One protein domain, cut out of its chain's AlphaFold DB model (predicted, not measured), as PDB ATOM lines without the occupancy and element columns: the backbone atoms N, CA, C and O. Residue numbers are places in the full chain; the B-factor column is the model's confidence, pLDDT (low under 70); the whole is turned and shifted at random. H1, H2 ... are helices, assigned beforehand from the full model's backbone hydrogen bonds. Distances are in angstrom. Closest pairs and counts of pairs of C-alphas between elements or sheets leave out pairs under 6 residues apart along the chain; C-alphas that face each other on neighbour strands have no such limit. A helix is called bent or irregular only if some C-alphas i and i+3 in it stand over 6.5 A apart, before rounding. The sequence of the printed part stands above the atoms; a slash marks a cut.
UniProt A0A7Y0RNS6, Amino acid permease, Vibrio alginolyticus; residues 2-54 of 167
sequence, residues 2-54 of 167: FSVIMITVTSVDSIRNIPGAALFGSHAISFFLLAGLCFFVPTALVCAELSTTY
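What this domain is: This is residues 2 to 54 of the 167 residues of the protein "Amino acid permease" of Vibrio alginolyticus (UniProt A0A7Y0RNS6). The model is an open, lopsided U made of helices: the long helix H3, bent near its midpoint, makes one side, the two short helices H1 and H2 make the other, and residues 23 to 26 turn the chain round at the closed end. H2 comes near the first arm of H3 beside this turn, while H1 lies away from the long helix, and the space between the two sides is empty. The printed part has 53 residues with three named helices in the order H1, H2, H3 and no named strand, and its class is all helix. The whole is loose, with a radius of gyration of the C-alphas of 13.9 A, and elongated, spanning 41 by 24 by 16 A.

How they stand to each other: H1, residues 2 to 12, touches no helix. A tight link of two residues joins it to H2, residues 15 to 22, yet H1 and H2 are apart. H2 is irregular, but only just: C-alphas 16 and 19 are 6.7 A apart. A tight link of four residues joins H2 to H3, residues 27 to 53. By its hydrogen bonds H3 was assigned as one helix, but it is bent, with C-alphas 38 and 41 at 6.8 A; its arms are H3a, residues 27 to 38, and H3b, residues 41 to 53. The lines of H3a and H3b stand at a shallow tilt of 28 degrees. H2 and H3a are close but not clearly touching, with 2 pairs of C-alphas within 8 A; the closest C-alphas, those of Ala 21 and Ala 28, are 6.1 A apart. H2 and H3a run opposite ways at a steep tilt of 62 degrees. H1 is apart from H3a and H3b, and H2 is apart from H3b. Each O i to N i+4 pair is within hydrogen-bond range in H1, H3a and H3b; in H2 2 of 4 are, beside 4 of 5 O i to N i+3 pairs.

Where its parts are: H1 begins at C-alpha 2, at (166.226, 168.916, 122.518), and measures 15.4 A from first to last C-alpha. H2, from Ile 15 to Ala 22, measures 11.4 A. H3a begins at C-alpha 27, at (141.012, 181.023, 136.314), and measures 16.3 A. H3b measures 18.4 A and ends at C-alpha 53, at (178.448, 186.270, 131.909).

The domain as a whole: The two C-alphas farthest apart, those of Gly 25 and Tyr 54, are 41.8 A apart. The first and last printed C-alphas, those of Phe 2 and Tyr 54, are 23.8 A apart. The printed part has no cut, and both links are tight. The mean pLDDT of the printed part is 78.5; residues 2 to 16 are under 70.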
ATOM      1  N   PHE A   2     167.478 169.615 122.167       57.31
ATOM      2  CA  PHE A   2     166.226 168.916 122.518       57.31
ATOM      3  C   PHE A   2     166.299 168.090 123.819       57.31
ATOM      4  O   PHE A   2     165.460 168.259 124.693       57.31
ATOM      5  N   SER A   3     167.346 167.277 124.014       54.00
ATOM      6  CA  SER A   3     167.510 166.491 125.251       54.00
ATOM      7  C   SER A   3     167.664 167.357 126.504       54.00
ATOM      8  O   SER A   3     167.176 166.989 127.564       54.00
ATOM      9  N   VAL A   4     168.306 168.524 126.385       67.12
ATOM     10  CA  VAL A   4     168.465 169.473 127.500       67.12
ATOM     11  C   VAL A   4     167.125 170.127 127.828       67.12
ATOM     12  O   VAL A   4     166.768 170.216 128.995       67.12
ATOM     13  N   ILE A   5     166.347 170.501 126.807       69.44
ATOM     14  CA  ILE A   5     164.989 171.036 126.982       69.44
ATOM     15  C   ILE A   5     164.109 170.016 127.706       69.44
ATOM     16  O   ILE A   5     163.463 170.368 128.685       69.44
ATOM     17  N   MET A   6     164.122 168.754 127.272       57.91
ATOM     18  CA  MET A   6     163.315 167.701 127.895       57.91
ATOM     19  C   MET A   6     163.688 167.474 129.365       57.91
ATOM     20  O   MET A   6     162.796 167.374 130.197       57.91
ATOM     21  N   ILE A   7     164.982 167.475 129.712       66.88
ATOM     22  CA  ILE A   7     165.429 167.340 131.111       66.88
ATOM     23  C   ILE A   7     164.927 168.515 131.963       66.88
ATOM     24  O   ILE A   7     164.417 168.301 133.065       66.88
ATOM     25  N   THR A   8     165.027 169.746 131.457       69.31
ATOM     26  CA  THR A   8     164.548 170.933 132.180       69.31
ATOM     27  C   THR A   8     163.029 170.914 132.338       69.31
ATOM     28  O   THR A   8     162.533 171.171 133.430       69.31
ATOM     29  N   VAL A   9     162.283 170.545 131.293       66.31
ATOM     30  CA  VAL A   9     160.815 170.444 131.337       66.31
ATOM     31  C   VAL A   9     160.368 169.382 132.341       66.31
ATOM     32  O   VAL A   9     159.534 169.672 133.191       66.31
ATOM     33  N   THR A  10     160.968 168.188 132.316       61.56
ATOM     34  CA  THR A  10     160.667 167.121 133.286       61.56
ATOM     35  C   THR A  10     161.037 167.504 134.720       61.56
ATOM     36  O   THR A  10     160.400 167.031 135.653       61.56
ATOM     37  N   SER A  11     162.038 168.365 134.913       66.25
ATOM     38  CA  SER A  11     162.413 168.854 136.247       66.25
ATOM     39  C   SER A  11     161.454 169.924 136.781       66.25
ATOM     40  O   SER A  11     161.273 170.037 137.990       66.25
ATOM     41  N   VAL A  12     160.865 170.729 135.892       65.75
ATOM     42  CA  VAL A  12     159.917 171.793 136.256       65.75
ATOM     43  C   VAL A  12     158.513 171.232 136.488       65.75
ATOM     44  O   VAL A  12     157.789 171.736 137.347       65.75
ATOM     45  N   ASP A  13     158.120 170.202 135.739       64.62
ATOM     46  CA  ASP A  13     156.772 169.652 135.826       64.62
ATOM     47  C   ASP A  13     156.571 168.827 137.107       64.62
ATOM     48  O   ASP A  13     157.330 167.912 137.428       64.62
ATOM     49  N   SER A  14     155.519 169.148 137.862       66.25
ATOM     50  CA  SER A  14     155.170 168.439 139.091       66.25
ATOM     51  C   SER A  14     153.677 168.151 139.119       66.25
ATOM     52  O   SER A  14     152.863 169.010 139.469       66.25
ATOM     53  N   ILE A  15     153.330 166.894 138.830       67.25
ATOM     54  CA  ILE A  15     151.948 166.383 138.827       67.25
ATOM     55  C   ILE A  15     151.238 166.680 140.160       67.25
ATOM     56  O   ILE A  15     150.043 166.960 140.187       67.25
ATOM     57  N   ARG A  16     151.986 166.707 141.271       67.81
ATOM     58  CA  ARG A  16     151.484 167.020 142.618       67.81
ATOM     59  C   ARG A  16     150.795 168.384 142.710       67.81
ATOM     60  O   ARG A  16     149.860 168.538 143.490       67.81
ATOM     61  N   ASN A  17     151.254 169.380 141.957       70.44
ATOM     62  CA  ASN A  17     150.719 170.738 142.058       70.44
ATOM     63  C   ASN A  17     149.451 170.933 141.196       70.44
ATOM     64  O   ASN A  17     148.733 171.915 141.385       70.44
ATOM     65  N   ILE A  18     149.138 169.989 140.296       72.38
ATOM     66  CA  ILE A  18     147.998 170.066 139.368       72.38
ATOM     67  C   ILE A  18     146.641 170.023 140.100       72.38
ATOM     68  O   ILE A  18     145.808 170.881 139.809       72.38
ATOM     69  N   PRO A  19     146.390 169.129 141.082       71.38
ATOM     70  CA  PRO A  19     145.129 169.124 141.829       71.38
ATOM     71  C   PRO A  19     144.873 170.430 142.585       71.38
ATOM     72  O   PRO A  19     143.749 170.919 142.609       71.38
ATOM     73  N   GLY A  20     145.922 171.026 143.164       70.38
ATOM     74  CA  GLY A  20     145.819 172.323 143.836       70.38
ATOM     75  C   GLY A  20     145.482 173.451 142.860       70.38
ATOM     76  O   GLY A  20     144.640 174.291 143.159       70.38
ATOM     77  N   ALA A  21     146.084 173.436 141.667       71.56
ATOM     78  CA  ALA A  21     145.770 174.396 140.614       71.56
ATOM     79  C   ALA A  21     144.347 174.216 140.049       71.56
ATOM     80  O   ALA A  21     143.687 175.199 139.713       71.56
ATOM     81  N   ALA A  22     143.844 172.980 139.994       74.12
ATOM     82  CA  ALA A  22     142.501 172.673 139.507       74.12
ATOM     83  C   ALA A  22     141.386 173.278 140.381       74.12
ATOM     84  O   ALA A  22     140.308 173.575 139.866       74.12
ATOM     85  N   LEU A  23     141.645 173.538 141.671       77.94
ATOM     86  CA  LEU A  23     140.692 174.207 142.568       77.94
ATOM     87  C   LEU A  23     140.334 175.631 142.110       77.94
ATOM     88  O   LEU A  23     139.252 176.119 142.424       77.94
ATOM     89  N   PHE A  24     141.205 176.287 141.336       74.62
ATOM     90  CA  PHE A  24     140.949 177.616 140.768       74.62
ATOM     91  C   PHE A  24     140.106 177.572 139.477       74.62
ATOM     92  O   PHE A  24     139.795 178.619 138.901       74.62
ATOM     93  N   GLY A  25     139.728 176.378 139.008       78.06
ATOM     94  CA  GLY A  25     138.878 176.182 137.835       78.06
ATOM     95  C   GLY A  25     139.431 176.859 136.579       78.06
ATOM     96  O   GLY A  25     140.624 176.799 136.285       78.06
ATOM     97  N   SER A  26     138.567 177.557 135.842       78.12
ATOM     98  CA  SER A  26     138.933 178.264 134.604       78.12
ATOM     99  C   SER A  26     139.957 179.390 134.799       78.12
ATOM    100  O   SER A  26     140.645 179.764 133.851       78.12
ATOM    101  N   HIS A  27     140.099 179.915 136.021       81.50
ATOM    102  CA  HIS A  27     141.012 181.023 136.314       81.50
ATOM    103  C   HIS A  27     142.465 180.546 136.438       81.50
ATOM    104  O   HIS A  27     143.386 181.352 136.301       81.50
ATOM    105  N   ALA A  28     142.683 179.239 136.633       80.94
ATOM    106  CA  ALA A  28     144.012 178.638 136.674       80.94
ATOM    107  C   ALA A  28     144.822 178.973 135.414       80.94
ATOM    108  O   ALA A  28     145.994 179.320 135.517       80.94
ATOM    109  N   ILE A  29     144.188 178.955 134.234       82.12
ATOM    110  CA  ILE A  29     144.840 179.263 132.952       82.12
ATOM    111  C   ILE A  29     145.376 180.698 132.951       82.12
ATOM    112  O   ILE A  29     146.532 180.922 132.599       82.12
ATOM    113  N   SER A  30     144.571 181.665 133.397       84.75
ATOM    114  CA  SER A  30     144.989 183.067 133.496       84.75
ATOM    115  C   SER A  30     146.149 183.247 134.478       84.75
ATOM    116  O   SER A  30     147.095 183.972 134.173       84.75
ATOM    117  N   PHE A  31     146.124 182.553 135.623       85.19
ATOM    118  CA  PHE A  31     147.230 182.578 136.585       85.19
ATOM    119  C   PHE A  31     148.507 181.941 136.031       85.19
ATOM    120  O   PHE A  31     149.583 182.501 136.220       85.19
ATOM    121  N   PHE A  32     148.406 180.822 135.308       85.19
ATOM    122  CA  PHE A  32     149.557 180.192 134.660       85.19
ATOM    123  C   PHE A  32     150.144 181.064 133.549       85.19
ATOM    124  O   PHE A  32     151.364 181.183 133.462       85.19
ATOM    125  N   LEU A  33     149.304 181.712 132.736       86.88
ATOM    126  CA  LEU A  33     149.765 182.650 131.710       86.88
ATOM    127  C   LEU A  33     150.467 183.858 132.334       86.88
ATOM    128  O   LEU A  33     151.555 184.230 131.893       86.88
ATOM    129  N   LEU A  34     149.885 184.434 133.388       89.44
ATOM    130  CA  LEU A  34     150.479 185.559 134.104       89.44
ATOM    131  C   LEU A  34     151.805 185.162 134.766       89.44
ATOM    132  O   LEU A  34     152.803 185.856 134.598       89.44
ATOM    133  N   ALA A  35     151.850 184.030 135.472       87.12
ATOM    134  CA  ALA A  35     153.072 183.521 136.093       87.12
ATOM    135  C   ALA A  35     154.147 183.191 135.045       87.12
ATOM    136  O   ALA A  35     155.322 183.505 135.234       87.12
ATOM    137  N   GLY A  36     153.745 182.617 133.910       87.56
ATOM    138  CA  GLY A  36     154.626 182.334 132.785       87.56
ATOM    139  C   GLY A  36     155.276 183.602 132.233       87.56
ATOM    140  O   GLY A  36     156.500 183.691 132.151       87.56
ATOM    141  N   LEU A  37     154.466 184.607 131.896       90.81
ATOM    142  CA  LEU A  37     154.940 185.826 131.239       90.81
ATOM    143  C   LEU A  37     155.626 186.810 132.191       90.81
ATOM    144  O   LEU A  37     156.625 187.415 131.813       90.81
ATOM    145  N   CYS A  38     155.112 186.984 133.409       92.06
ATOM    146  CA  CYS A  38     155.619 187.993 134.341       92.06
ATOM    147  C   CYS A  38     156.728 187.473 135.261       92.06
ATOM    148  O   CYS A  38     157.478 188.286 135.795       92.06
ATOM    149  N   PHE A  39     156.843 186.156 135.461       89.06
ATOM    150  CA  PHE A  39     157.822 185.587 136.391       89.06
ATOM    151  C   PHE A  39     158.760 184.584 135.718       89.06
ATOM    152  O   PHE A  39     159.976 184.770 135.766       89.06
ATOM    153  N   PHE A  40     158.230 183.560 135.046       88.75
ATOM    154  CA  PHE A  40     159.057 182.484 134.490       88.75
ATOM    155  C   PHE A  40     159.957 182.961 133.344       88.75
ATOM    156  O   PHE A  40     161.169 182.760 133.400       88.75
ATOM    157  N   VAL A  41     159.393 183.634 132.333       91.06
ATOM    158  CA  VAL A  41     160.156 184.124 131.173       91.06
ATOM    159  C   VAL A  41     161.228 185.143 131.585       91.06
ATOM    160  O   VAL A  41     162.387 184.936 131.222       91.06
ATOM    161  N   PRO A  42     160.925 186.192 132.379       92.69
ATOM    162  CA  PRO A  42     161.946 187.143 132.814       92.69
ATOM    163  C   PRO A  42     163.051 186.481 133.639       92.69
ATOM    164  O   PRO A  42     164.230 186.736 133.402       92.69
ATOM    165  N   THR A  43     162.692 185.580 134.558       89.69
ATOM    166  CA  THR A  43     163.677 184.866 135.386       89.69
ATOM    167  C   THR A  43     164.572 183.969 134.533       89.69
ATOM    168  O   THR A  43     165.786 183.968 134.720       89.69
ATOM    169  N   ALA A  44     164.009 183.259 133.550       88.06
ATOM    170  CA  ALA A  44     164.777 182.416 132.637       88.06
ATOM    171  C   ALA A  44     165.792 183.225 131.811       88.06
ATOM    172  O   ALA A  44     166.930 182.784 131.649       88.06
ATOM    173  N   LEU A  45     165.410 184.416 131.336       90.75
ATOM    174  CA  LEU A  45     166.313 185.317 130.611       90.75
ATOM    175  C   LEU A  45     167.447 185.833 131.509       90.75
ATOM    176  O   LEU A  45     168.604 185.812 131.097       90.75
ATOM    177  N   VAL A  46     167.144 186.222 132.752       90.44
ATOM    178  CA  VAL A  46     168.164 186.654 133.724       90.44
ATOM    179  C   VAL A  46     169.135 185.516 134.052       90.44
ATOM    180  O   VAL A  46     170.347 185.725 134.065       90.44
ATOM    181  N   CYS A  47     168.631 184.297 134.269       86.94
ATOM    182  CA  CYS A  47     169.481 183.127 134.478       86.94
ATOM    183  C   CYS A  47     170.354 182.823 133.253       86.94
ATOM    184  O   CYS A  47     171.518 182.461 133.422       86.94
ATOM    185  N   ALA A  48     169.823 182.988 132.036       87.31
ATOM    186  CA  ALA A  48     170.587 182.795 130.807       87.31
ATOM    187  C   ALA A  48     171.758 183.787 130.716       87.31
ATOM    188  O   ALA A  48     172.899 183.347 130.581       87.31
ATOM    189  N   GLU A  49     171.503 185.086 130.894       90.94
ATOM    190  CA  GLU A  49     172.536 186.135 130.873       90.94
ATOM    191  C   GLU A  49     173.589 185.956 131.979       90.94
ATOM    192  O   GLU A  49     174.790 186.081 131.737       90.94
ATOM    193  N   LEU A  50     173.180 185.605 133.201       87.25
ATOM    194  CA  LEU A  50     174.128 185.368 134.297       87.25
ATOM    195  C   LEU A  50     174.984 184.118 134.064       87.25
ATOM    196  O   LEU A  50     176.168 184.110 134.408       87.25
ATOM    197  N   SER A  51     174.413 183.075 133.454       85.00
ATOM    198  CA  SER A  51     175.144 181.846 133.138       85.00
ATOM    199  C   SER A  51     176.215 182.042 132.061       85.00
ATOM    200  O   SER A  51     177.268 181.409 132.133       85.00
ATOM    201  N   THR A  52     175.978 182.927 131.088       86.44
ATOM    202  CA  THR A  52     176.945 183.257 130.029       86.44
ATOM    203  C   THR A  52     177.972 184.285 130.496       86.44
ATOM    204  O   THR A  52     179.141 184.178 130.130       86.44
ATOM    205  N   THR A  53     177.563 185.240 131.336       87.25
ATOM    206  CA  THR A  53     178.448 186.270 131.909       87.25
ATOM    207  C   THR A  53     179.446 185.676 132.906       87.25
ATOM    208  O   THR A  53     180.623 186.038 132.892       87.25
ATOM    209  N   TYR A  54     179.006 184.727 133.741       86.06
ATOM    210  CA  TYR A  54     179.838 184.068 134.752       86.06
ATOM    211  C   TYR A  54     179.903 182.552 134.507       86.06
ATOM    212  O   TYR A  54     179.268 181.779 135.227       86.06
TER     213      TYR A  54